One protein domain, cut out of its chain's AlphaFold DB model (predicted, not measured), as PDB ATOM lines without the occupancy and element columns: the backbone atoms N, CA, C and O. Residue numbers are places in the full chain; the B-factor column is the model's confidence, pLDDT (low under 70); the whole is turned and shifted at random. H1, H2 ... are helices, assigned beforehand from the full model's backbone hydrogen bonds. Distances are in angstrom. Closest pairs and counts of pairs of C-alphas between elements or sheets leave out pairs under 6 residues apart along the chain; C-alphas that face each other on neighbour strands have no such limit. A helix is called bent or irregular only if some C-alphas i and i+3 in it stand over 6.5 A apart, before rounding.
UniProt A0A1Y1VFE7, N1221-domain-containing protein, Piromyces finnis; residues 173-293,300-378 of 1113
ATOM      1  N   GLU A 173     107.724 102.655 130.267       84.88
ATOM      2  CA  GLU A 173     107.034 101.473 130.799       84.88
ATOM      3  C   GLU A 173     107.410 101.207 132.262       84.88
ATOM      4  O   GLU A 173     106.522 101.071 133.104       84.88
ATOM      5  N   ASN A 174     108.705 101.207 132.597       85.12
ATOM      6  CA  ASN A 174     109.163 101.038 133.977       85.12
ATOM      7  C   ASN A 174     108.698 102.195 134.873       85.12
ATOM      8  O   ASN A 174     108.259 101.955 135.993       85.12
ATOM      9  N   GLU A 175     108.739 103.438 134.389       87.50
ATOM     10  CA  GLU A 175     108.325 104.626 135.149       87.50
ATOM     11  C   GLU A 175     106.805 104.689 135.398       87.50
ATOM     12  O   GLU A 175     106.386 105.109 136.477       87.50
ATOM     13  N   ILE A 176     105.966 104.255 134.447       87.12
ATOM     14  CA  ILE A 176     104.508 104.128 134.649       87.12
ATOM     15  C   ILE A 176     104.197 102.961 135.594       87.12
ATOM     16  O   ILE A 176     103.403 103.108 136.523       87.12
ATOM     17  N   ASN A 177     104.870 101.824 135.411       86.44
ATOM     18  CA  ASN A 177     104.729 100.665 136.288       86.44
ATOM     19  C   ASN A 177     105.164 100.988 137.733       86.44
ATOM     20  O   ASN A 177     104.503 100.587 138.684       86.44
ATOM     21  N   GLU A 178     106.244 101.753 137.927       84.38
ATOM     22  CA  GLU A 178     106.676 102.225 139.249       84.38
ATOM     23  C   GLU A 178     105.797 103.338 139.836       84.38
ATOM     24  O   GLU A 178     105.851 103.549 141.049       84.38
ATOM     25  N   PHE A 179     104.979 104.028 139.035       87.12
ATOM     26  CA  PHE A 179     104.080 105.075 139.523       87.12
ATOM     27  C   PHE A 179     102.883 104.506 140.297       87.12
ATOM     28  O   PHE A 179     102.659 104.901 141.447       87.12
ATOM     29  N   TYR A 180     102.158 103.548 139.718       84.81
ATOM     30  CA  TYR A 180     101.006 102.906 140.364       84.81
ATOM     31  C   TYR A 180     101.431 101.958 141.505       84.81
ATOM     32  O   TYR A 180     102.571 101.485 141.557       84.81
ATOM     33  N   ASN A 181     100.541 101.745 142.475       79.81
ATOM     34  CA  ASN A 181     100.635 100.709 143.511       79.81
ATOM     35  C   ASN A 181      99.597  99.612 143.228       79.81
ATOM     36  O   ASN A 181      98.604  99.871 142.549       79.81
ATOM     37  N   TYR A 182      99.721  98.450 143.874       74.81
ATOM     38  CA  TYR A 182      98.658  97.430 143.855       74.81
ATOM     39  C   TYR A 182      97.306  97.976 144.366       74.81
ATOM     40  O   TYR A 182      96.239  97.619 143.877       74.81
ATOM     41  N   GLN A 183      97.352  98.934 145.298       74.50
ATOM     42  CA  GLN A 183      96.177  99.618 145.852       74.50
ATOM     43  C   GLN A 183      95.469 100.577 144.871       74.50
ATOM     44  O   GLN A 183      94.340 100.978 145.144       74.50
ATOM     45  N   ASP A 184      96.091 100.951 143.745       79.69
ATOM     46  CA  ASP A 184      95.445 101.780 142.714       79.69
ATOM     47  C   ASP A 184      94.525 100.949 141.784       79.69
ATOM     48  O   ASP A 184      93.623 101.502 141.155       79.69
ATOM     49  N   ASN A 185      94.705  99.621 141.733       81.00
ATOM     50  CA  ASN A 185      94.022  98.702 140.812       81.00
ATOM     51  C   ASN A 185      92.474  98.811 140.793       81.00
ATOM     52  O   ASN A 185      91.911  98.860 139.696       81.00
ATOM     53  N   PRO A 186      91.753  98.927 141.931       80.38
ATOM     54  CA  PRO A 186      90.292  99.081 141.911       80.38
ATOM     55  C   PRO A 186      89.829 100.402 141.278       80.38
ATOM     56  O   PRO A 186      88.819 100.438 140.579       80.38
ATOM     57  N   TYR A 187      90.585 101.488 141.470       81.00
ATOM     58  CA  TYR A 187      90.275 102.801 140.889       81.00
ATOM     59  C   TYR A 187      90.511 102.821 139.370       81.00
ATOM     60  O   TYR A 187      89.810 103.515 138.638       81.00
ATOM     61  N   ILE A 188      91.470 102.021 138.890       83.69
ATOM     62  CA  ILE A 188      91.741 101.810 137.461       83.69
ATOM     63  C   ILE A 188      90.566 101.070 136.788       83.69
ATOM     64  O   ILE A 188      90.125 101.466 135.709       83.69
ATOM     65  N   GLN A 189      90.000 100.048 137.445       82.25
ATOM     66  CA  GLN A 189      88.801  99.342 136.963       82.25
ATOM     67  C   GLN A 189      87.536 100.215 137.000       82.25
ATOM     68  O   GLN A 189      86.745 100.183 136.057       82.25
ATOM     69  N   GLU A 190      87.361 101.042 138.033       84.31
ATOM     70  CA  GLU A 190      86.253 102.006 138.091       84.31
ATOM     71  C   GLU A 190      86.333 103.035 136.945       84.31
ATOM     72  O   GLU A 190      85.307 103.401 136.373       84.31
ATOM     73  N   GLY A 191      87.542 103.430 136.525       84.31
ATOM     74  CA  GLY A 191      87.754 104.259 135.334       84.31
ATOM     75  C   GLY A 191      87.274 103.616 134.030       84.31
ATOM     76  O   GLY A 191      86.569 104.282 133.269       84.31
ATOM     77  N   LYS A 192      87.567 102.321 133.808       86.56
ATOM     78  CA  LYS A 192      87.011 101.530 132.686       86.56
ATOM     79  C   LYS A 192      85.476 101.587 132.714       86.56
ATOM     80  O   LYS A 192      84.857 102.043 131.755       86.56
ATOM     81  N   ARG A 193      84.875 101.247 133.861       85.69
ATOM     82  CA  ARG A 193      83.413 101.176 134.050       85.69
ATOM     83  C   ARG A 193      82.694 102.518 133.832       85.69
ATOM     84  O   ARG A 193      81.602 102.551 133.266       85.69
ATOM     85  N   LEU A 194      83.279 103.629 134.291       84.56
ATOM     86  CA  LEU A 194      82.714 104.974 134.119       84.56
ATOM     87  C   LEU A 194      82.869 105.500 132.683       84.56
ATOM     88  O   LEU A 194      81.983 106.210 132.195       84.56
ATOM     89  N   PHE A 195      83.954 105.136 131.991       87.88
ATOM     90  CA  PHE A 195      84.120 105.440 130.570       87.88
ATOM     91  C   PHE A 195      83.092 104.678 129.721       87.88
ATOM     92  O   PHE A 195      82.300 105.317 129.037       87.88
ATOM     93  N   GLU A 196      83.007 103.351 129.859       85.94
ATOM     94  CA  GLU A 196      82.060 102.490 129.122       85.94
ATOM     95  C   GLU A 196      80.588 102.911 129.310       85.94
ATOM     96  O   GLU A 196      79.776 102.813 128.390       85.94
ATOM     97  N   TYR A 197      80.226 103.427 130.492       84.75
ATOM     98  CA  TYR A 197      78.877 103.940 130.754       84.75
ATOM     99  C   TYR A 197      78.581 105.288 130.064       84.75
ATOM    100  O   TYR A 197      77.426 105.574 129.734       84.75
ATOM    101  N   SER A 198      79.597 106.137 129.873       83.88
ATOM    102  CA  SER A 198      79.431 107.522 129.404       83.88
ATOM    103  C   SER A 198      79.771 107.728 127.923       83.88
ATOM    104  O   SER A 198      79.138 108.563 127.274       83.88
ATOM    105  N   PHE A 199      80.708 106.954 127.373       83.75
ATOM    106  CA  PHE A 199      81.128 106.993 125.975       83.75
ATOM    107  C   PHE A 199      80.715 105.690 125.273       83.75
ATOM    108  O   PHE A 199      81.339 104.649 125.420       83.75
ATOM    109  N   GLN A 200      79.620 105.743 124.509       75.44
ATOM    110  CA  GLN A 200      78.944 104.563 123.934       75.44
ATOM    111  C   GLN A 200      79.530 104.091 122.585       75.44
ATOM    112  O   GLN A 200      78.837 103.456 121.790       75.44
ATOM    113  N   LYS A 201      80.784 104.450 122.296       79.44
ATOM    114  CA  LYS A 201      81.549 104.061 121.101       79.44
ATOM    115  C   LYS A 201      82.909 103.529 121.546       79.44
ATOM    116  O   LYS A 201      83.338 103.815 122.656       79.44
ATOM    117  N   GLU A 202      83.619 102.833 120.671       80.88
ATOM    118  CA  GLU A 202      85.041 102.543 120.887       80.88
ATOM    119  C   GLU A 202      85.852 103.844 120.751       80.88
ATOM    120  O   GLU A 202      85.642 104.635 119.820       80.88
ATOM    121  N   TRP A 203      86.798 104.082 121.658       84.88
ATOM    122  CA  TRP A 203      87.716 105.217 121.574       84.88
ATOM    123  C   TRP A 203      88.618 105.131 120.343       84.88
ATOM    124  O   TRP A 203      88.904 106.162 119.729       84.88
ATOM    125  N   ILE A 204      89.053 103.922 119.965       83.50
ATOM    126  CA  ILE A 204      89.967 103.675 118.839       83.50
ATOM    127  C   ILE A 204      89.340 104.058 117.487       83.50
ATOM    128  O   ILE A 204      90.043 104.606 116.633       83.50
ATOM    129  N   THR A 205      88.031 103.850 117.296       83.00
ATOM    130  CA  THR A 205      87.342 104.135 116.018       83.00
ATOM    131  C   THR A 205      86.678 105.518 115.945       83.00
ATOM    132  O   THR A 205      86.296 105.951 114.856       83.00
ATOM    133  N   ALA A 206      86.588 106.249 117.063       85.75
ATOM    134  CA  ALA A 206      86.086 107.627 117.105       85.75
ATOM    135  C   ALA A 206      86.944 108.618 116.287       85.75
ATOM    136  O   ALA A 206      88.157 108.450 116.142       85.75
ATOM    137  N   THR A 207      86.331 109.695 115.782       87.69
ATOM    138  CA  THR A 207      87.070 110.762 115.083       87.69
ATOM    139  C   THR A 207      87.718 111.743 116.061       87.69
ATOM    140  O   THR A 207      87.207 111.984 117.153       87.69
ATOM    141  N   ASP A 208      88.818 112.383 115.655       85.00
ATOM    142  CA  ASP A 208      89.564 113.305 116.529       85.00
ATOM    143  C   ASP A 208      88.736 114.502 117.009       85.00
ATOM    144  O   ASP A 208      88.971 115.008 118.101       85.00
ATOM    145  N   LYS A 209      87.719 114.917 116.242       86.50
ATOM    146  CA  LYS A 209      86.764 115.945 116.675       86.50
ATOM    147  C   LYS A 209      85.892 115.454 117.825       86.50
ATOM    148  O   LYS A 209      85.829 116.118 118.845       86.50
ATOM    149  N   GLU A 210      85.313 114.259 117.711       87.25
ATOM    150  CA  GLU A 210      84.515 113.659 118.791       87.25
ATOM    151  C   GLU A 210      85.355 113.413 120.055       87.25
ATOM    152  O   GLU A 210      84.861 113.597 121.166       87.25
ATOM    153  N   ARG A 211      86.636 113.043 119.891       88.62
ATOM    154  CA  ARG A 211      87.596 112.919 121.002       88.62
ATOM    155  C   ARG A 211      87.853 114.267 121.685       88.62
ATOM    156  O   ARG A 211      87.854 114.320 122.912       88.62
ATOM    157  N   ILE A 212      88.048 115.336 120.908       88.75
ATOM    158  CA  ILE A 212      88.225 116.711 121.406       88.75
ATOM    159  C   ILE A 212      86.962 117.188 122.129       88.75
ATOM    160  O   ILE A 212      87.044 117.520 123.307       88.75
ATOM    161  N   ASP A 213      85.799 117.139 121.474       88.62
ATOM    162  CA  ASP A 213      84.521 117.614 122.019       88.62
ATOM    163  C   ASP A 213      84.187 116.922 123.360       88.62
ATOM    164  O   ASP A 213      83.746 117.565 124.316       88.62
ATOM    165  N   TYR A 214      84.458 115.613 123.469       90.75
ATOM    166  CA  TYR A 214      84.275 114.842 124.703       90.75
ATOM    167  C   TYR A 214      85.313 115.180 125.791       90.75
ATOM    168  O   TYR A 214      84.954 115.270 126.966       90.75
ATOM    169  N   ILE A 215      86.580 115.422 125.427       90.06
ATOM    170  CA  ILE A 215      87.604 115.906 126.370       90.06
ATOM    171  C   ILE A 215      87.226 117.292 126.909       90.06
ATOM    172  O   ILE A 215      87.260 117.486 128.123       90.06
ATOM    173  N   THR A 216      86.810 118.229 126.053       89.00
ATOM    174  CA  THR A 216      86.363 119.567 126.471       89.00
ATOM    175  C   THR A 216      85.169 119.478 127.420       89.00
ATOM    176  O   THR A 216      85.210 120.075 128.492       89.00
ATOM    177  N   TYR A 217      84.165 118.649 127.114       89.94
ATOM    178  CA  TYR A 217      83.033 118.397 128.014       89.94
ATOM    179  C   TYR A 217      83.461 117.863 129.398       89.94
ATOM    180  O   TYR A 217      82.928 118.288 130.428       89.94
ATOM    181  N   LEU A 218      84.446 116.959 129.458       87.25
ATOM    182  CA  LEU A 218      84.989 116.462 130.729       87.25
ATOM    183  C   LEU A 218      85.795 117.533 131.487       87.25
ATOM    184  O   LEU A 218      85.743 117.560 132.717       87.25
ATOM    185  N   LEU A 219      86.503 118.426 130.785       87.75
ATOM    186  CA  LEU A 219      87.225 119.558 131.382       87.75
ATOM    187  C   LEU A 219      86.271 120.643 131.919       87.75
ATOM    188  O   LEU A 219      86.503 121.158 133.009       87.75
ATOM    189  N   GLU A 220      85.159 120.922 131.233       87.38
ATOM    190  CA  GLU A 220      84.076 121.772 131.755       87.38
ATOM    191  C   GLU A 220      83.414 121.135 132.990       87.38
ATOM    192  O   GLU A 220      83.205 121.788 134.014       87.38
ATOM    193  N   THR A 221      83.138 119.826 132.940       85.69
ATOM    194  CA  THR A 221      82.542 119.084 134.069       85.69
ATOM    195  C   THR A 221      83.486 119.027 135.282       85.69
ATOM    196  O   THR A 221      83.033 118.952 136.427       85.69
ATOM    197  N   LEU A 222      84.800 119.133 135.061       81.38
ATOM    198  CA  LEU A 222      85.816 119.227 136.109       81.38
ATOM    199  C   LEU A 222      85.797 120.555 136.897       81.38
ATOM    200  O   LEU A 222      86.255 120.568 138.043       81.38
ATOM    201  N   GLU A 223      85.259 121.650 136.346       80.12
ATOM    202  CA  GLU A 223      85.100 122.920 137.080       80.12
ATOM    203  C   GLU A 223      83.897 122.913 138.045       80.12
ATOM    204  O   GLU A 223      83.739 123.816 138.872       80.12
ATOM    205  N   ILE A 224      83.041 121.885 137.981       81.31
ATOM    206  CA  ILE A 224      81.817 121.812 138.782       81.31
ATOM    207  C   ILE A 224      82.137 121.576 140.271       81.31
ATOM    208  O   ILE A 224      82.953 120.738 140.667       81.31
ATOM    209  N   VAL A 225      81.425 122.314 141.130       69.50
ATOM    210  CA  VAL A 225      81.593 122.315 142.597       69.50
ATOM    211  C   VAL A 225      81.370 120.925 143.220       69.50
ATOM    212  O   VAL A 225      82.014 120.577 144.211       69.50
ATOM    213  N   ASN A 226      80.491 120.112 142.631       78.81
ATOM    214  CA  ASN A 226      80.135 118.776 143.107       78.81
ATOM    215  C   ASN A 226      81.323 117.791 143.033       78.81
ATOM    216  O   ASN A 226      81.789 117.455 141.942       78.81
ATOM    217  N   SER A 227      81.773 117.290 144.191       77.25
ATOM    218  CA  SER A 227      82.869 116.313 144.298       77.25
ATOM    219  C   SER A 227      82.636 115.038 143.499       77.25
ATOM    220  O   SER A 227      83.574 114.551 142.871       77.25
ATOM    221  N   ASP A 228      81.416 114.509 143.458       80.00
ATOM    222  CA  ASP A 228      81.172 113.193 142.858       80.00
ATOM    223  C   ASP A 228      81.213 113.268 141.322       80.00
ATOM    224  O   ASP A 228      81.801 112.419 140.657       80.00
ATOM    225  N   GLN A 229      80.686 114.353 140.745       82.38
ATOM    226  CA  GLN A 229      80.758 114.614 139.299       82.38
ATOM    227  C   GLN A 229      82.178 114.989 138.852       82.38
ATOM    228  O   GLN A 229      82.649 114.516 137.813       82.38
ATOM    229  N   ARG A 230      82.893 115.786 139.657       84.44
ATOM    230  CA  ARG A 230      84.287 116.162 139.392       84.44
ATOM    231  C   ARG A 230      85.230 114.959 139.500       84.44
ATOM    232  O   ARG A 230      86.078 114.770 138.634       84.44
ATOM    233  N   SER A 231      85.083 114.125 140.529       84.31
ATOM    234  CA  SER A 231      85.912 112.924 140.713       84.31
ATOM    235  C   SER A 231      85.619 111.848 139.663       84.31
ATOM    236  O   SER A 231      86.568 111.276 139.126       84.31
ATOM    237  N   ALA A 232      84.356 111.643 139.266       85.88
ATOM    238  CA  ALA A 232      84.018 110.779 138.131       85.88
ATOM    239  C   ALA A 232      84.688 111.260 136.829       85.88
ATOM    240  O   ALA A 232      85.372 110.481 136.165       85.88
ATOM    241  N   SER A 233      84.587 112.557 136.513       87.12
ATOM    242  CA  SER A 233      85.212 113.148 135.315       87.12
ATOM    243  C   SER A 233      86.741 113.036 135.340       87.12
ATOM    244  O   SER A 233      87.355 112.660 134.342       87.12
ATOM    245  N   ALA A 234      87.365 113.264 136.503       87.94
ATOM    246  CA  ALA A 234      88.801 113.062 136.706       87.94
ATOM    247  C   ALA A 234      89.229 111.601 136.498       87.94
ATOM    248  O   ALA A 234      90.304 111.343 135.958       87.94
ATOM    249  N   THR A 235      88.392 110.649 136.918       89.00
ATOM    250  CA  THR A 235      88.663 109.208 136.805       89.00
ATOM    251  C   THR A 235      88.539 108.733 135.353       89.00
ATOM    252  O   THR A 235      89.380 107.962 134.893       89.00
ATOM    253  N   ILE A 236      87.579 109.272 134.590       88.81
ATOM    254  CA  ILE A 236      87.465 109.040 133.140       88.81
ATOM    255  C   ILE A 236      88.673 109.632 132.392       88.81
ATOM    256  O   ILE A 236      89.300 108.941 131.589       88.81
ATOM    257  N   LEU A 237      89.062 110.878 132.689       90.38
ATOM    258  CA  LEU A 237      90.252 111.507 132.092       90.38
ATOM    259  C   LEU A 237      91.546 110.750 132.441       90.38
ATOM    260  O   LEU A 237      92.435 110.619 131.598       90.38
ATOM    261  N   LEU A 238      91.641 110.191 133.654       89.81
ATOM    262  CA  LEU A 238      92.743 109.314 134.049       89.81
ATOM    263  C   LEU A 238      92.756 108.015 133.223       89.81
ATOM    264  O   LEU A 238      93.815 107.656 132.708       89.81
ATOM    265  N   TYR A 239      91.609 107.359 133.021       90.94
ATOM    266  CA  TYR A 239      91.496 106.165 132.170       90.94
ATOM    267  C   TYR A 239      91.866 106.448 130.697       90.94
ATOM    268  O   TYR A 239      92.628 105.690 130.089       90.94
ATOM    269  N   LEU A 240      91.442 107.593 130.146       89.44
ATOM    270  CA  LEU A 240      91.898 108.057 128.829       89.44
ATOM    271  C   LEU A 240      93.427 108.231 128.793       89.44
ATOM    272  O   LEU A 240      94.079 107.742 127.869       89.44
ATOM    273  N   SER A 241      94.027 108.848 129.820       90.19
ATOM    274  CA  SER A 241      95.490 109.014 129.916       90.19
ATOM    275  C   SER A 241      96.260 107.687 130.063       90.19
ATOM    276  O   SER A 241      97.429 107.606 129.691       90.19
ATOM    277  N   GLN A 242      95.601 106.626 130.547       89.19
ATOM    278  CA  GLN A 242      96.126 105.253 130.635       89.19
ATOM    279  C   GLN A 242      96.043 104.475 129.306       89.19
ATOM    280  O   GLN A 242      96.495 103.327 129.238       89.19
ATOM    281  N   GLY A 243      95.519 105.105 128.248       85.75
ATOM    282  CA  GLY A 243      95.528 104.587 126.880       85.75
ATOM    283  C   GLY A 243      94.383 103.642 126.533       85.75
ATOM    284  O   GLY A 243      94.558 102.862 125.608       85.75
ATOM    285  N   VAL A 244      93.250 103.693 127.251       85.88
ATOM    286  CA  VAL A 244      92.036 102.890 126.969       85.88
ATOM    287  C   VAL A 244      92.368 101.400 126.822       85.88
ATOM    288  O   VAL A 244      92.177 100.763 125.788       85.88
ATOM    289  N   PHE A 245      92.946 100.837 127.884       83.38
ATOM    290  CA  PHE A 245      93.563  99.509 127.838       83.38
ATOM    291  C   PHE A 245      92.583  98.363 127.548       83.38
ATOM    292  O   PHE A 245      93.024  97.332 127.056       83.38
ATOM    293  N   ALA A 246      91.278  98.543 127.785       80.00
ATOM    294  CA  ALA A 246      90.260  97.547 127.442       80.00
ATOM    295  C   ALA A 246      90.084  97.340 125.923       80.00
ATOM    296  O   ALA A 246      89.638  96.278 125.509       80.00
ATOM    297  N   GLU A 247      90.452  98.329 125.100       80.50
ATOM    298  CA  GLU A 247      90.407  98.237 123.630       80.50
ATOM    299  C   GLU A 247      91.767  97.812 123.025       80.50
ATOM    300  O   GLU A 247      91.880  97.617 121.817       80.50
ATOM    301  N   CYS A 248      92.821  97.671 123.843       79.81
ATOM    302  CA  CYS A 248      94.192  97.431 123.380       79.81
ATOM    303  C   CYS A 248      94.598  95.951 123.470       79.81
ATOM    304  O   CYS A 248      94.631  95.366 124.552       79.81
ATOM    305  N   SER A 249      95.061  95.371 122.361       75.69
ATOM    306  CA  SER A 249      95.600  94.002 122.335       75.69
ATOM    307  C   SER A 249      97.069  93.937 122.795       75.69
ATOM    308  O   SER A 249      97.502  92.978 123.447       75.69
ATOM    309  N   SER A 250      97.874  94.964 122.489       82.69
ATOM    310  CA  SER A 250      99.320  94.973 122.783       82.69
ATOM    311  C   SER A 250      99.749  96.023 123.818       82.69
ATOM    312  O   SER A 250      99.221  97.131 123.865       82.69
ATOM    313  N   LYS A 251     100.799  95.719 124.598       81.44
ATOM    314  CA  LYS A 251     101.476  96.711 125.463       81.44
ATOM    315  C   LYS A 251     102.042  97.874 124.646       81.44
ATOM    316  O   LYS A 251     101.928  99.027 125.050       81.44
ATOM    317  N   GLU A 252     102.583  97.590 123.459       84.25
ATOM    318  CA  GLU A 252     103.075  98.619 122.534       84.25
ATOM    319  C   GLU A 252     101.953  99.501 121.969       84.25
ATOM    320  O   GLU A 252     102.189 100.642 121.585       84.25
ATOM    321  N   GLU A 253     100.741  98.959 121.873       85.38
ATOM    322  CA  GLU A 253      99.549  99.646 121.378       85.38
ATOM    323  C   GLU A 253      98.965 100.556 122.457       85.38
ATOM    324  O   GLU A 253      98.835 101.757 122.218       85.38
ATOM    325  N   GLN A 254      98.784 100.043 123.678       88.00
ATOM    326  CA  GLN A 254      98.459 100.866 124.846       88.00
ATOM    327  C   GLN A 254      99.488 102.000 125.022       88.00
ATOM    328  O   GLN A 254      99.120 103.149 125.243       88.00
ATOM    329  N   MET A 255     100.784 101.723 124.839       86.75
ATOM    330  CA  MET A 255     101.851 102.731 124.906       86.75
ATOM    331  C   MET A 255     101.775 103.795 123.792       86.75
ATOM    332  O   MET A 255     102.184 104.939 124.009       86.75
ATOM    333  N   LYS A 256     101.239 103.462 122.607       88.88
ATOM    334  CA  LYS A 256     100.936 104.445 121.548       88.88
ATOM    335  C   LYS A 256      99.728 105.302 121.945       88.88
ATOM    336  O   LYS A 256      99.820 106.526 121.856       88.88
ATOM    337  N   TRP A 257      98.660 104.693 122.465       89.25
ATOM    338  CA  TRP A 257      97.455 105.408 122.904       89.25
ATOM    339  C   TRP A 257      97.673 106.297 124.133       89.25
ATOM    340  O   TRP A 257      97.185 107.421 124.135       89.25
ATOM    341  N   ILE A 258      98.492 105.889 125.113       90.88
ATOM    342  CA  ILE A 258      98.946 106.759 126.220       90.88
ATOM    343  C   ILE A 258      99.596 108.035 125.659       90.88
ATOM    344  O   ILE A 258      99.245 109.149 126.048       90.88
ATOM    345  N   LYS A 259     100.528 107.888 124.707       90.31
ATOM    346  CA  LYS A 259     101.245 109.025 124.099       90.31
ATOM    347  C   LYS A 259     100.338 109.910 123.246       90.31
ATOM    348  O   LYS A 259     100.556 111.118 123.202       90.31
ATOM    349  N   TYR A 260      99.343 109.328 122.579       91.19
ATOM    350  CA  TYR A 260      98.359 110.076 121.802       91.19
ATOM    351  C   TYR A 260      97.400 110.855 122.715       91.19
ATOM    352  O   TYR A 260      97.344 112.082 122.645       91.19
ATOM    353  N   ASN A 261      96.729 110.165 123.639       91.62
ATOM    354  CA  ASN A 261      95.717 110.748 124.519       91.62
ATOM    355  C   ASN A 261      96.311 111.841 125.431       91.62
ATOM    356  O   ASN A 261      95.720 112.908 125.560       91.62
ATOM    357  N   CYS A 262      97.505 111.651 126.006       90.06
ATOM    358  CA  CYS A 262      98.143 112.679 126.847       90.06
ATOM    359  C   CYS A 262      98.644 113.913 126.073       90.06
ATOM    360  O   CYS A 262      98.744 114.994 126.659       90.06
ATOM    361  N   ARG A 263      98.939 113.784 124.771       89.94
ATOM    362  CA  ARG A 263      99.197 114.940 123.896       89.94
ATOM    363  C   ARG A 263      97.903 115.665 123.547       89.94
ATOM    364  O   ARG A 263      97.860 116.887 123.649       89.94
ATOM    365  N   LEU A 264      96.842 114.922 123.224       88.75
ATOM    366  CA  LEU A 264      95.519 115.485 122.952       88.75
ATOM    367  C   LEU A 264      94.959 116.233 124.177       88.75
ATOM    368  O   LEU A 264      94.400 117.315 124.029       88.75
ATOM    369  N   LEU A 265      95.184 115.723 125.393       90.12
ATOM    370  CA  LEU A 265      94.846 116.414 126.643       90.12
ATOM    371  C   LEU A 265      95.616 117.737 126.812       90.12
ATOM    372  O   LEU A 265      95.007 118.751 127.143       90.12
ATOM    373  N   TRP A 266      96.932 117.769 126.560       89.75
ATOM    374  CA  TRP A 266      97.709 119.020 126.627       89.75
ATOM    375  C   TRP A 266      97.263 120.038 125.565       89.75
ATOM    376  O   TRP A 266      97.108 121.212 125.890       89.75
ATOM    377  N   GLN A 267      96.966 119.590 124.340       88.44
ATOM    378  CA  GLN A 267      96.456 120.444 123.255       88.44
ATOM    379  C   GLN A 267      95.081 121.073 123.545       88.44
ATOM    380  O   GLN A 267      94.726 122.049 122.892       88.44
ATOM    381  N   ASN A 268      94.332 120.546 124.519       88.44
ATOM    382  CA  ASN A 268      93.046 121.078 124.982       88.44
ATOM    383  C   ASN A 268      93.156 121.726 126.381       88.44
ATOM    384  O   ASN A 268      92.236 121.632 127.188       88.44
ATOM    385  N   ASP A 269      94.302 122.342 126.696       87.25
ATOM    386  CA  ASP A 269      94.558 123.110 127.930       87.25
ATOM    387  C   ASP A 269      94.318 122.353 129.262       87.25
ATOM    388  O   ASP A 269      94.221 122.958 130.333       87.25
ATOM    389  N   ALA A 270      94.311 121.011 129.261       87.00
ATOM    390  CA  ALA A 270      94.034 120.211 130.464       87.00
ATOM    391  C   ALA A 270      95.017 120.466 131.630       87.00
ATOM    392  O   ALA A 270      94.664 120.258 132.794       87.00
ATOM    393  N   LEU A 271      96.243 120.922 131.337       88.31
ATOM    394  CA  LEU A 271      97.280 121.231 132.330       88.31
ATOM    395  C   LEU A 271      96.843 122.369 133.288       88.31
ATOM    396  O   LEU A 271      96.806 122.120 134.498       88.31
ATOM    397  N   PRO A 272      96.472 123.579 132.808       88.69
ATOM    398  CA  PRO A 272      95.789 124.601 133.602       88.69
ATOM    399  C   PRO A 272      94.625 124.094 134.467       88.69
ATOM    400  O   PRO A 272      94.642 124.339 135.676       88.69
ATOM    401  N   TYR A 273      93.649 123.374 133.897       87.69
ATOM    402  CA  TYR A 273      92.477 122.883 134.643       87.69
ATOM    403  C   TYR A 273      92.889 121.957 135.798       87.69
ATOM    404  O   TYR A 273      92.576 122.220 136.963       87.69
ATOM    405  N   CYS A 274      93.686 120.924 135.507       87.62
ATOM    406  CA  CYS A 274      94.153 119.969 136.516       87.62
ATOM    407  C   CYS A 274      94.987 120.644 137.622       87.62
ATOM    408  O   CYS A 274      94.903 120.259 138.791       87.62
ATOM    409  N   TYR A 275      95.764 121.679 137.282       88.56
ATOM    410  CA  TYR A 275      96.538 122.452 138.254       88.56
ATOM    411  C   TYR A 275      95.660 123.305 139.186       88.56
ATOM    412  O   TYR A 275      95.917 123.361 140.394       88.56
ATOM    413  N   GLN A 276      94.608 123.943 138.660       86.12
ATOM    414  CA  GLN A 276      93.645 124.691 139.478       86.12
ATOM    415  C   GLN A 276      92.874 123.765 140.429       86.12
ATOM    416  O   GLN A 276      92.740 124.063 141.616       86.12
ATOM    417  N   ILE A 277      92.448 122.601 139.946       85.06
ATOM    418  CA  ILE A 277      91.682 121.639 140.745       85.06
ATOM    419  C   ILE A 277      92.555 121.007 141.842       85.06
ATOM    420  O   ILE A 277      92.109 120.895 142.985       85.06
ATOM    421  N   LEU A 278      93.832 120.709 141.560       87.19
ATOM    422  CA  LEU A 278      94.789 120.273 142.586       87.19
ATOM    423  C   LEU A 278      94.969 121.323 143.700       87.19
ATOM    424  O   LEU A 278      95.076 120.948 144.873       87.19
ATOM    425  N   LYS A 279      94.966 122.628 143.366       87.19
ATOM    426  CA  LYS A 279      94.975 123.711 144.369       87.19
ATOM    427  C   LYS A 279      93.715 123.697 145.229       87.19
ATOM    428  O   LYS A 279      93.833 123.743 146.453       87.19
ATOM    429  N   ILE A 280      92.539 123.610 144.603       84.31
ATOM    430  CA  ILE A 280      91.241 123.591 145.297       84.31
ATOM    431  C   ILE A 280      91.175 122.391 146.251       84.31
ATOM    432  O   ILE A 280      91.019 122.593 147.457       84.31
ATOM    433  N   GLY A 281      91.411 121.170 145.756       80.44
ATOM    434  CA  GLY A 281      91.403 119.949 146.569       80.44
ATOM    435  C   GLY A 281      92.420 119.984 147.716       80.44
ATOM    436  O   GLY A 281      92.086 119.648 148.853       80.44
ATOM    437  N   SER A 282      93.635 120.490 147.471       84.44
ATOM    438  CA  SER A 282      94.632 120.665 148.538       84.44
ATOM    439  C   SER A 282      94.180 121.683 149.597       84.44
ATOM    440  O   SER A 282      94.346 121.427 150.787       84.44
ATOM    441  N   SER A 283      93.556 122.800 149.195       82.44
ATOM    442  CA  SER A 283      93.029 123.822 150.120       82.44
ATOM    443  C   SER A 283      91.812 123.350 150.937       82.44
ATOM    444  O   SER A 283      91.619 123.764 152.087       82.44
ATOM    445  N   LEU A 284      91.021 122.432 150.374       79.00
ATOM    446  CA  LEU A 284      89.939 121.749 151.077       79.00
ATOM    447  C   LEU A 284      90.512 120.807 152.146       79.00
ATOM    448  O   LEU A 284      90.094 120.869 153.302       79.00
ATOM    449  N   LEU A 285      91.546 120.027 151.803       79.12
ATOM    450  CA  LEU A 285      92.274 119.195 152.764       79.12
ATOM    451  C   LEU A 285      92.948 120.033 153.869       79.12
ATOM    452  O   LEU A 285      92.922 119.628 155.029       79.12
ATOM    453  N   ASP A 286      93.509 121.209 153.555       77.06
ATOM    454  CA  ASP A 286      94.004 122.170 154.558       77.06
ATOM    455  C   ASP A 286      92.928 122.552 155.579       77.06
ATOM    456  O   ASP A 286      93.194 122.557 156.782       77.06
ATOM    457  N   SER A 287      91.728 122.887 155.100       79.00
ATOM    458  CA  SER A 287      90.598 123.278 155.951       79.00
ATOM    459  C   SER A 287      90.115 122.110 156.813       79.00
ATOM    460  O   SER A 287      89.954 122.274 158.021       79.00
ATOM    461  N   ILE A 288      89.976 120.920 156.216       74.94
ATOM    462  CA  ILE A 288      89.589 119.684 156.913       74.94
ATOM    463  C   ILE A 288      90.592 119.355 158.027       74.94
ATOM    464  O   ILE A 288      90.189 119.192 159.177       74.94
ATOM    465  N   VAL A 289      91.896 119.345 157.727       76.00
ATOM    466  CA  VAL A 289      92.956 119.049 158.710       76.00
ATOM    467  C   VAL A 289      92.996 120.084 159.840       76.00
ATOM    468  O   VAL A 289      93.177 119.702 160.991       76.00
ATOM    469  N   LYS A 290      92.777 121.375 159.549       76.12
ATOM    470  CA  LYS A 290      92.692 122.431 160.581       76.12
ATOM    471  C   LYS A 290      91.441 122.324 161.459       76.12
ATOM    472  O   LYS A 290      91.469 122.801 162.585       76.12
ATOM    473  N   SER A 291      90.369 121.703 160.961       71.06
ATOM    474  CA  SER A 291      89.157 121.401 161.739       71.06
ATOM    475  C   SER A 291      89.201 120.057 162.480       71.06
ATOM    476  O   SER A 291      88.266 119.738 163.212       71.06
ATOM    477  N   TYR A 292      90.256 119.253 162.293       67.19
ATOM    478  CA  TYR A 292      90.369 117.929 162.899       67.19
ATOM    479  C   TYR A 292      91.050 117.990 164.277       67.19
ATOM    480  O   TYR A 292      92.270 117.849 164.402       67.19
ATOM    481  N   ASP A 293      90.243 118.152 165.324       57.94
ATOM    482  CA  ASP A 293      90.688 117.966 166.705       57.94
ATOM    483  C   ASP A 293      91.062 116.498 166.963       57.94
ATOM    484  O   ASP A 293      90.235 115.592 166.881       57.94
ATOM    485  N   GLU A 300      82.964 110.965 160.324       76.50
ATOM    486  CA  GLU A 300      82.559 111.744 159.142       76.50
ATOM    487  C   GLU A 300      83.704 112.613 158.595       76.50
ATOM    488  O   GLU A 300      83.956 112.639 157.390       76.50
ATOM    489  N   LEU A 301      84.453 113.278 159.483       76.12
ATOM    490  CA  LEU A 301      85.560 114.157 159.106       76.12
ATOM    491  C   LEU A 301      86.787 113.356 158.638       76.12
ATOM    492  O   LEU A 301      87.494 113.797 157.734       76.12
ATOM    493  N   GLN A 302      87.004 112.152 159.184       75.94
ATOM    494  CA  GLN A 302      87.982 111.194 158.648       75.94
ATOM    495  C   GLN A 302      87.572 110.662 157.267       75.94
ATOM    496  O   GLN A 302      88.416 110.568 156.379       75.94
ATOM    497  N   ASN A 303      86.288 110.370 157.043       79.94
ATOM    498  CA  ASN A 303      85.799 109.907 155.743       79.94
ATOM    499  C   ASN A 303      85.943 110.996 154.668       79.94
ATOM    500  O   ASN A 303      86.510 110.725 153.610       79.94
ATOM    501  N   ALA A 304      85.563 112.244 154.970       78.69
ATOM    502  CA  ALA A 304      85.792 113.392 154.087       78.69
ATOM    503  C   ALA A 304      87.294 113.640 153.822       78.69
ATOM    504  O   ALA A 304      87.702 113.933 152.694       78.69
ATOM    505  N   MET A 305      88.147 113.470 154.840       78.81
ATOM    506  CA  MET A 305      89.604 113.527 154.682       78.81
ATOM    507  C   MET A 305      90.126 112.417 153.755       78.81
ATOM    508  O   MET A 305      91.004 112.670 152.934       78.81
ATOM    509  N   ASN A 306      89.594 111.199 153.840       81.12
ATOM    510  CA  ASN A 306      90.020 110.090 152.984       81.12
ATOM    511  C   ASN A 306      89.517 110.258 151.539       81.12
ATOM    512  O   ASN A 306      90.308 110.096 150.613       81.12
ATOM    513  N   GLN A 307      88.267 110.693 151.334       81.56
ATOM    514  CA  GLN A 307      87.719 111.024 150.010       81.56
ATOM    515  C   GLN A 307      88.534 112.133 149.319       81.56
ATOM    516  O   GLN A 307      88.942 111.978 148.169       81.56
ATOM    517  N   THR A 308      88.863 113.214 150.033       81.69
ATOM    518  CA  THR A 308      89.671 114.315 149.472       81.69
ATOM    519  C   THR A 308      91.129 113.925 149.203       81.69
ATOM    520  O   THR A 308      91.698 114.375 148.208       81.69
ATOM    521  N   ASN A 309      91.737 113.040 150.005       84.00
ATOM    522  CA  ASN A 309      93.047 112.462 149.665       84.00
ATOM    523  C   ASN A 309      92.977 111.552 148.421       84.00
ATOM    524  O   ASN A 309      93.921 111.555 147.625       84.00
ATOM    525  N   SER A 310      91.872 110.828 148.208       82.62
ATOM    526  CA  SER A 310      91.636 110.050 146.983       82.62
ATOM    527  C   SER A 310      91.470 110.949 145.751       82.62
ATOM    528  O   SER A 310      92.137 110.708 144.746       82.62
ATOM    529  N   GLU A 311      90.694 112.038 145.836       85.31
ATOM    530  CA  GLU A 311      90.617 113.060 144.775       85.31
ATOM    531  C   GLU A 311      92.009 113.625 144.427       85.31
ATOM    532  O   GLU A 311      92.416 113.626 143.264       85.31
ATOM    533  N   ILE A 312      92.795 114.026 145.433       87.12
ATOM    534  CA  ILE A 312      94.173 114.514 145.243       87.12
ATOM    535  C   ILE A 312      95.066 113.444 144.587       87.12
ATOM    536  O   ILE A 312      95.876 113.767 143.715       87.12
ATOM    537  N   SER A 313      94.909 112.169 144.958       88.31
ATOM    538  CA  SER A 313      95.618 111.038 144.340       88.31
ATOM    539  C   SER A 313      95.298 110.903 142.843       88.31
ATOM    540  O   SER A 313      96.213 110.655 142.050       88.31
ATOM    541  N   LEU A 314      94.040 111.124 142.440       87.94
ATOM    542  CA  LEU A 314      93.613 111.139 141.033       87.94
ATOM    543  C   LEU A 314      94.212 112.335 140.275       87.94
ATOM    544  O   LEU A 314      94.852 112.132 139.242       87.94
ATOM    545  N   TYR A 315      94.102 113.560 140.807       90.00
ATOM    546  CA  TYR A 315      94.641 114.766 140.152       90.00
ATOM    547  C   TYR A 315      96.165 114.705 139.965       90.00
ATOM    548  O   TYR A 315      96.676 115.065 138.903       90.00
ATOM    549  N   LEU A 316      96.899 114.188 140.959       90.88
ATOM    550  CA  LEU A 316      98.343 113.946 140.846       90.88
ATOM    551  C   LEU A 316      98.678 112.855 139.814       90.88
ATOM    552  O   LEU A 316      99.723 112.943 139.173       90.88
ATOM    553  N   SER A 317      97.811 111.851 139.634       91.38
ATOM    554  CA  SER A 317      97.998 110.796 138.624       91.38
ATOM    555  C   SER A 317      97.787 111.323 137.205       91.38
ATOM    556  O   SER A 317      98.632 111.093 136.343       91.38
ATOM    557  N   LEU A 318      96.727 112.104 136.977       91.50
ATOM    558  CA  LEU A 318      96.447 112.713 135.673       91.50
ATOM    559  C   LEU A 318      97.553 113.707 135.266       91.50
ATOM    560  O   LEU A 318      98.070 113.640 134.150       91.50
ATOM    561  N   LEU A 319      98.005 114.556 136.200       92.00
ATOM    562  CA  LEU A 319      99.152 115.446 135.979       92.00
ATOM    563  C   LEU A 319     100.456 114.677 135.701       92.00
ATOM    564  O   LEU A 319     101.242 115.119 134.866       92.00
ATOM    565  N   TYR A 320     100.695 113.534 136.356       93.50
ATOM    566  CA  TYR A 320     101.892 112.720 136.109       93.50
ATOM    567  C   TYR A 320     101.917 112.155 134.686       93.50
ATOM    568  O   TYR A 320     102.936 112.274 134.008       93.50
ATOM    569  N   MET A 321     100.794 111.614 134.202       92.00
ATOM    570  CA  MET A 321     100.696 111.069 132.843       92.00
ATOM    571  C   MET A 321     100.905 112.154 131.769       92.00
ATOM    572  O   MET A 321     101.641 111.928 130.807       92.00
ATOM    573  N   ILE A 322     100.332 113.350 131.960       91.25
ATOM    574  CA  ILE A 322     100.526 114.500 131.055       91.25
ATOM    575  C   ILE A 322     101.989 114.982 131.072       91.25
ATOM    576  O   ILE A 322     102.549 115.279 130.016       91.25
ATOM    577  N   VAL A 323     102.631 115.046 132.244       90.88
ATOM    578  CA  VAL A 323     104.023 115.513 132.374       90.88
ATOM    579  C   VAL A 323     105.030 114.508 131.819       90.88
ATOM    580  O   VAL A 323     105.987 114.929 131.174       90.88
ATOM    581  N   GLU A 324     104.839 113.205 132.038       89.75
ATOM    582  CA  GLU A 324     105.792 112.185 131.582       89.75
ATOM    583  C   GLU A 324     105.766 112.005 130.057       89.75
ATOM    584  O   GLU A 324     106.823 111.847 129.446       89.75
ATOM    585  N   VAL A 325     104.587 112.084 129.423       87.31
ATOM    586  CA  VAL A 325     104.456 111.962 127.957       87.31
ATOM    587  C   VAL A 325     105.098 113.138 127.222       87.31
ATOM    588  O   VAL A 325     105.812 112.922 126.244       87.31
ATOM    589  N   ASN A 326     104.879 114.366 127.696       85.56
ATOM    590  CA  ASN A 326     105.363 115.586 127.037       85.56
ATOM    591  C   ASN A 326     106.793 115.987 127.495       85.56
ATOM    592  O   ASN A 326     107.291 117.075 127.190       85.56
ATOM    593  N   ASN A 327     107.485 115.101 128.228       82.31
ATOM    594  CA  ASN A 327     108.813 115.322 128.808       82.31
ATOM    595  C   ASN A 327     109.922 115.401 127.737       82.31
ATOM    596  O   ASN A 327     110.498 114.392 127.317       82.31
ATOM    597  N   GLY A 328     110.255 116.628 127.333       73.94
ATOM    598  CA  GLY A 328     111.302 116.939 126.356       73.94
ATOM    599  C   GLY A 328     110.862 117.907 125.256       73.94
ATOM    600  O   GLY A 328     111.711 118.389 124.507       73.94
ATOM    601  N   GLU A 329     109.567 118.224 125.168       79.81
ATOM    602  CA  GLU A 329     109.040 119.194 124.207       79.81
ATOM    603  C   GLU A 329     109.231 120.634 124.727       79.81
ATOM    604  O   GLU A 329     108.882 120.961 125.863       79.81
ATOM    605  N   LYS A 330     109.830 121.508 123.901       75.19
ATOM    606  CA  LYS A 330     110.300 122.849 124.323       75.19
ATOM    607  C   LYS A 330     109.188 123.854 124.630       75.19
ATOM    608  O   LYS A 330     109.469 124.884 125.235       75.19
ATOM    609  N   ASP A 331     107.966 123.603 124.178       80.88
ATOM    610  CA  ASP A 331     106.836 124.502 124.417       80.88
ATOM    611  C   ASP A 331     106.052 124.094 125.672       80.88
ATOM    612  O   ASP A 331     105.663 124.962 126.452       80.88
ATOM    613  N   PHE A 332     105.992 122.792 125.978       85.12
ATOM    614  CA  PHE A 332     105.465 122.278 127.246       85.12
ATOM    615  C   PHE A 332     106.233 122.819 128.469       85.12
ATOM    616  O   PHE A 332     105.627 123.145 129.491       85.12
ATOM    617  N   SER A 333     107.560 122.993 128.373       81.06
ATOM    618  CA  SER A 333     108.342 123.602 129.463       81.06
ATOM    619  C   SER A 333     107.969 125.069 129.712       81.06
ATOM    620  O   SER A 333     107.857 125.487 130.865       81.06
ATOM    621  N   LYS A 334     107.679 125.839 128.651       81.00
ATOM    622  CA  LYS A 334     107.175 127.219 128.766       81.00
ATOM    623  C   LYS A 334     105.791 127.243 129.408       81.00
ATOM    624  O   LYS A 334     105.531 128.114 130.234       81.00
ATOM    625  N   ASP A 335     104.917 126.299 129.062       84.38
ATOM    626  CA  ASP A 335     103.578 126.199 129.652       84.38
ATOM    627  C   ASP A 335     103.631 125.902 131.156       84.38
ATOM    628  O   ASP A 335     102.925 126.551 131.928       84.38
ATOM    629  N   LEU A 336     104.538 125.023 131.598       83.81
ATOM    630  CA  LEU A 336     104.801 124.776 133.023       83.81
ATOM    631  C   LEU A 336     105.295 126.029 133.778       83.81
ATOM    632  O   LEU A 336     104.970 126.200 134.958       83.81
ATOM    633  N   ASP A 337     106.046 126.910 133.109       80.69
ATOM    634  CA  ASP A 337     106.571 128.160 133.676       80.69
ATOM    635  C   ASP A 337     105.584 129.342 133.641       80.69
ATOM    636  O   ASP A 337     105.709 130.262 134.466       80.69
ATOM    637  N   LYS A 338     104.592 129.321 132.731       84.56
ATOM    638  CA  LYS A 338     103.448 130.260 132.714       84.56
ATOM    639  C   LYS A 338     102.576 130.115 133.964       84.56
ATOM    640  O   LYS A 338     101.971 131.096 134.387       84.56
ATOM    641  N   LEU A 339     102.508 128.917 134.552       84.38
ATOM    642  CA  LEU A 339     101.715 128.654 135.753       84.38
ATOM    643  C   LEU A 339     102.184 129.526 136.931       84.38
ATOM    644  O   LEU A 339     103.382 129.725 137.156       84.38
ATOM    645  N   GLU A 340     101.225 130.037 137.707       79.62
ATOM    646  CA  GLU A 340     101.488 130.919 138.848       79.62
ATOM    647  C   GLU A 340     100.971 130.306 140.168       79.62
ATOM    648  O   GLU A 340      99.763 130.083 140.318       79.62
ATOM    649  N   PRO A 341     101.855 130.024 141.150       84.12
ATOM    650  CA  PRO A 341     103.307 129.853 140.986       84.12
ATOM    651  C   PRO A 341     103.647 128.684 140.028       84.12
ATOM    652  O   PRO A 341     102.784 127.847 139.774       84.12
ATOM    653  N   PRO A 342     104.891 128.556 139.524       86.56
ATOM    654  CA  PRO A 342     105.270 127.442 138.650       86.56
ATOM    655  C   PRO A 342     105.022 126.087 139.317       86.56
ATOM    656  O   PRO A 342     105.223 125.951 140.531       86.56
ATOM    657  N   LEU A 343     104.624 125.077 138.539       87.19
ATOM    658  CA  LEU A 343     104.197 123.782 139.084       87.19
ATOM    659  C   LEU A 343     105.235 123.139 140.035       87.19
ATOM    660  O   LEU A 343     104.835 122.773 141.144       87.19
ATOM    661  N   PRO A 344     106.554 123.097 139.733       88.50
ATOM    662  CA  PRO A 344     107.551 122.598 140.686       88.50
ATOM    663  C   PRO A 344     107.558 123.356 142.025       88.50
ATOM    664  O   PRO A 344     107.649 122.734 143.080       88.50
ATOM    665  N   ALA A 345     107.403 124.686 142.013       88.19
ATOM    666  CA  ALA A 345     107.377 125.502 143.232       88.19
ATOM    667  C   ALA A 345     106.134 125.216 144.094       88.19
ATOM    668  O   ALA A 345     106.224 125.161 145.322       88.19
ATOM    669  N   TYR A 346     104.980 124.984 143.459       89.44
ATOM    670  CA  TYR A 346     103.764 124.574 144.162       89.44
ATOM    671  C   TYR A 346     103.913 123.185 144.805       89.44
ATOM    672  O   TYR A 346     103.600 123.008 145.983       89.44
ATOM    673  N   LEU A 347     104.461 122.221 144.060       89.31
ATOM    674  CA  LEU A 347     104.692 120.857 144.544       89.31
ATOM    675  C   LEU A 347     105.727 120.816 145.685       89.31
ATOM    676  O   LEU A 347     105.527 120.086 146.654       89.31
ATOM    677  N   PHE A 348     106.774 121.649 145.646       89.44
ATOM    678  CA  PHE A 348     107.686 121.828 146.785       89.44
ATOM    679  C   PHE A 348     106.965 122.351 148.038       89.44
ATOM    680  O   PHE A 348     107.193 121.831 149.130       89.44
ATOM    681  N   ASN A 349     106.068 123.335 147.908       87.75
ATOM    682  CA  ASN A 349     105.290 123.834 149.048       87.75
ATOM    683  C   ASN A 349     104.359 122.757 149.633       87.75
ATOM    684  O   ASN A 349     104.261 122.643 150.854       87.75
ATOM    685  N   LEU A 350     103.759 121.906 148.794       84.88
ATOM    686  CA  LEU A 350     103.035 120.719 149.265       84.88
ATOM    687  C   LEU A 350     103.955 119.735 150.010       84.88
ATOM    688  O   LEU A 350     103.560 119.230 151.059       84.88
ATOM    689  N   VAL A 351     105.193 119.514 149.541       84.69
ATOM    690  CA  VAL A 351     106.191 118.678 150.240       84.69
ATOM    691  C   VAL A 351     106.572 119.255 151.611       84.69
ATOM    692  O   VAL A 351     106.682 118.490 152.566       84.69
ATOM    693  N   ALA A 352     106.721 120.577 151.754       81.88
ATOM    694  CA  ALA A 352     106.951 121.205 153.064       81.88
ATOM    695  C   ALA A 352     105.771 120.977 154.032       81.88
ATOM    696  O   ALA A 352     105.967 120.666 155.207       81.88
ATOM    697  N   LEU A 353     104.537 121.051 153.521       77.69
ATOM    698  CA  LEU A 353     103.307 120.855 154.296       77.69
ATOM    699  C   LEU A 353     103.055 119.394 154.727       77.69
ATOM    700  O   LEU A 353     102.166 119.164 155.554       77.69
ATOM    701  N   LEU A 354     103.836 118.421 154.235       72.75
ATOM    702  CA  LEU A 354     103.781 117.019 154.683       72.75
ATOM    703  C   LEU A 354     104.188 116.836 156.150       72.75
ATOM    704  O   LEU A 354     103.731 115.882 156.775       72.75
ATOM    705  N   ALA A 355     104.977 117.758 156.720       57.69
ATOM    706  CA  ALA A 355     105.364 117.746 158.137       57.69
ATOM    707  C   ALA A 355     104.167 117.515 159.075       57.69
ATOM    708  O   ALA A 355     104.264 116.799 160.072       57.69
ATOM    709  N   ASN A 356     103.023 118.096 158.698       54.84
ATOM    710  CA  ASN A 356     101.803 118.154 159.491       54.84
ATOM    711  C   ASN A 356     100.696 117.220 158.951       54.84
ATOM    712  O   ASN A 356      99.564 117.285 159.428       54.84
ATOM    713  N   ARG A 357     100.972 116.371 157.942       60.62
ATOM    714  CA  ARG A 357      99.955 115.548 157.246       60.62
ATOM    715  C   ARG A 357     100.415 114.107 157.040       60.62
ATOM    716  O   ARG A 357     101.255 113.829 156.193       60.62
ATOM    717  N   LYS A 358      99.784 113.167 157.750       57.91
ATOM    718  CA  LYS A 358     100.109 111.731 157.666       57.91
ATOM    719  C   LYS A 358      99.463 110.991 156.480       57.91
ATOM    720  O   LYS A 358      99.919 109.902 156.159       57.91
ATOM    721  N   ASN A 359      98.445 111.567 155.828       63.19
ATOM    722  CA  ASN A 359      97.576 110.847 154.877       63.19
ATOM    723  C   ASN A 359      97.743 111.277 153.401       63.19
ATOM    724  O   ASN A 359      97.035 110.767 152.538       63.19
ATOM    725  N   TYR A 360      98.640 112.220 153.090       76.81
ATOM    726  CA  TYR A 360      98.819 112.718 151.716       76.81
ATOM    727  C   TYR A 360      99.528 111.664 150.833       76.81
ATOM    728  O   TYR A 360     100.430 110.988 151.330       76.81
ATOM    729  N   PRO A 361      99.216 111.528 149.528       81.88
ATOM    730  CA  PRO A 361      99.862 110.560 148.624       81.88
ATOM    731  C   PRO A 361     101.324 110.924 148.258       81.88
ATOM    732  O   PRO A 361     101.645 111.300 147.128       81.88
ATOM    733  N   VAL A 362     102.240 110.776 149.225       83.88
ATOM    734  CA  VAL A 362     103.659 111.192 149.153       83.88
ATOM    735  C   VAL A 362     104.401 110.636 147.927       83.88
ATOM    736  O   VAL A 362     105.121 111.387 147.268       83.88
ATOM    737  N   LYS A 363     104.210 109.353 147.578       87.94
ATOM    738  CA  LYS A 363     104.845 108.718 146.403       87.94
ATOM    739  C   LYS A 363     104.512 109.463 145.108       87.94
ATOM    740  O   LYS A 363     105.422 109.863 144.383       87.94
ATOM    741  N   LYS A 364     103.220 109.693 144.847       89.81
ATOM    742  CA  LYS A 364     102.738 110.362 143.630       89.81
ATOM    743  C   LYS A 364     103.203 111.820 143.576       89.81
ATOM    744  O   LYS A 364     103.680 112.261 142.534       89.81
ATOM    745  N   LEU A 365     103.165 112.529 144.711       91.19
ATOM    746  CA  LEU A 365     103.660 113.907 144.826       91.19
ATOM    747  C   LEU A 365     105.153 114.031 144.476       91.19
ATOM    748  O   LEU A 365     105.532 114.915 143.710       91.19
ATOM    749  N   LEU A 366     106.003 113.156 145.023       91.56
ATOM    750  CA  LEU A 366     107.453 113.218 144.811       91.56
ATOM    751  C   LEU A 366     107.862 112.777 143.400       91.56
ATOM    752  O   LEU A 366     108.769 113.375 142.823       91.56
ATOM    753  N   LEU A 367     107.181 111.783 142.819       91.81
ATOM    754  CA  LEU A 367     107.388 111.413 141.416       91.81
ATOM    755  C   LEU A 367     106.985 112.561 140.476       91.81
ATOM    756  O   LEU A 367     107.773 112.933 139.609       91.81
ATOM    757  N   LEU A 368     105.825 113.194 140.695       93.56
ATOM    758  CA  LEU A 368     105.402 114.359 139.913       93.56
ATOM    759  C   LEU A 368     106.367 115.547 140.072       93.56
ATOM    760  O   LEU A 368     106.736 116.171 139.078       93.56
ATOM    761  N   LEU A 369     106.828 115.846 141.293       93.56
ATOM    762  CA  LEU A 369     107.826 116.895 141.538       93.56
ATOM    763  C   LEU A 369     109.138 116.613 140.788       93.56
ATOM    764  O   LEU A 369     109.690 117.504 140.147       93.56
ATOM    765  N   TRP A 370     109.617 115.368 140.807       93.69
ATOM    766  CA  TRP A 370     110.823 114.976 140.080       93.69
ATOM    767  C   TRP A 370     110.664 115.117 138.555       93.69
ATOM    768  O   TRP A 370     111.524 115.723 137.909       93.69
ATOM    769  N   LYS A 371     109.563 114.623 137.973       92.00
ATOM    770  CA  LYS A 371     109.343 114.693 136.517       92.00
ATOM    771  C   LYS A 371     109.046 116.112 136.029       92.00
ATOM    772  O   LYS A 371     109.609 116.524 135.019       92.00
ATOM    773  N   THR A 372     108.294 116.919 136.785       91.00
ATOM    774  CA  THR A 372     108.104 118.352 136.467       91.00
ATOM    775  C   THR A 372     109.413 119.145 136.548       91.00
ATOM    776  O   THR A 372     109.648 120.012 135.705       91.00
ATOM    777  N   MET A 373     110.310 118.815 137.487       89.75
ATOM    778  CA  MET A 373     111.665 119.381 137.540       89.75
ATOM    779  C   MET A 373     112.551 118.976 136.352       89.75
ATOM    780  O   MET A 373     113.458 119.733 136.016       89.75
ATOM    781  N   LEU A 374     112.333 117.819 135.717       88.88
ATOM    782  CA  LEU A 374     113.028 117.443 134.477       88.88
ATOM    783  C   LEU A 374     112.413 118.137 133.253       88.88
ATOM    784  O   LEU A 374     113.147 118.704 132.450       88.88
ATOM    785  N   ALA A 375     111.081 118.167 133.153       86.62
ATOM    786  CA  ALA A 375     110.371 118.796 132.039       86.62
ATOM    787  C   ALA A 375     110.584 120.323 131.973       86.62
ATOM    788  O   ALA A 375     110.731 120.870 130.885       86.62
ATOM    789  N   SER A 376     110.656 121.012 133.120       83.94
ATOM    790  CA  SER A 376     110.837 122.476 133.161       83.94
ATOM    791  C   SER A 376     112.288 122.921 132.915       83.94
ATOM    792  O   SER A 376     112.516 123.995 132.364       83.94
ATOM    793  N   TYR A 377     113.285 122.130 133.344       82.12
ATOM    794  CA  TYR A 377     114.689 122.583 133.427       82.12
ATOM    795  C   TYR A 377     115.703 121.727 132.651       82.12
ATOM    796  O   TYR A 377     116.882 122.082 132.600       82.12
ATOM    797  N   GLY A 378     115.257 120.641 132.014       81.94
ATOM    798  CA  GLY A 378     116.066 119.798 131.136       81.94
ATOM    799  C   GLY A 378     116.867 118.696 131.841       81.94
ATOM    800  O   GLY A 378     117.102 118.709 133.049       81.94
TER     801      GLY A 378
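What this domain is: This is residues 173 to 293 and 300 to 378 of the 1113 residues of the protein "N1221-domain-containing protein" of Piromyces finnis (UniProt A0A1Y1VFE7). Four helices, H3, H4, H6 and H7, make the core as an up-and-down bundle, each running against the one before it in the chain, with the long H7 near the middle of the whole. H5 crosses the ends of H4 and H7, H2 crosses H4 on the outside of the bundle, and H10 runs beside H7, with H9 alongside it and the short H8 at its last residues. The printed part has 200 residues with ten named helices, H1 to H10 in order, and no named strand; the class is all helix. It is compact, with a radius of gyration of the C-alphas of 16.4 A and spans of 52 by 41 by 31 A.

How they stand to each other: H1, residues 173 to 179, is apart from H2, residues 182 to 198. H2 touches H4, residues 227 to 241, about perpendicular at 82 degrees, closest at the C-alphas of Gly 191 and Thr 235, 5.2 A. H3, residues 208 to 222, and H4 form a helical hairpin at a shallow tilt of 32 degrees, closest at C-alphas 222 and 230, 4.7 A. H5, residues 251 to 267, touches H7, residues 300 to 325, with C-alphas 262 and 322 closest at 5.2 A, about perpendicular at 81 degrees; of H7, residues 321 to 325 alone touch H5. H6, residues 270 to 290, and H7 touch at a shallow tilt of 26 degrees, opposite ways, with C-alphas 278 and 315 closest at 6.0 A. H4 touches residues 311 to 322 of H7 alone, the same way at 27 degrees, a shallow tilt, closest at C-alphas 238 and 318, 5.3 A. H10, residues 362 to 377, touches H7 at a shallow tilt of 31 degrees, the same way, closest at C-alphas 320 and 368, 5.4 A; of H7, residues 313 to 324 alone touch H10. H9, residues 343 to 356, and H10 form a helical hairpin, closest at C-alphas 344 and 369, 5.8 A. H8, residues 330 to 338, touches residues 375 to 377 of H10 alone, closest at C-alphas 333 and 376, 4.6 A. H1 and H10 only just touch, with 3 pairs of C-alphas within 8 A, the closest 179 and 364 at 6.8 A. Every O i to N i+4 pair is within hydrogen-bond range in H1, H3, H4, H5, H6 and H7, against 11 of 13 in H2, 4 of 5 in H8, 8 of 10 in H9 and 11 of 12 in H10.

Where its parts are: H1 begins at C-alpha 173, (107.034, 101.473, 130.799). From first to last C-alpha, H2 measures 26.1 A and is irregular, with C-alphas 183 and 186 7.1 A apart; H5 measures 24.4 A, H6 30.2 A and H7 38.1 A. H7 begins at (82.559, 111.744, 159.142), and H10 ends at C-alpha 377, (114.689, 122.583, 133.427).

The domain as a whole: The C-alphas farthest apart, of Thr 205 and Asp 293, are 52.6 A apart. Residues 294 to 299 are not printed; C-alphas 293 and 300 across the cut are 12.7 A apart. Of the links printed whole, H2 to H3 and H4 to H5 are short and the others tight. The mean pLDDT of the printed part is 84.1, with residues 225, 292 to 293 and 355 to 359 under 70.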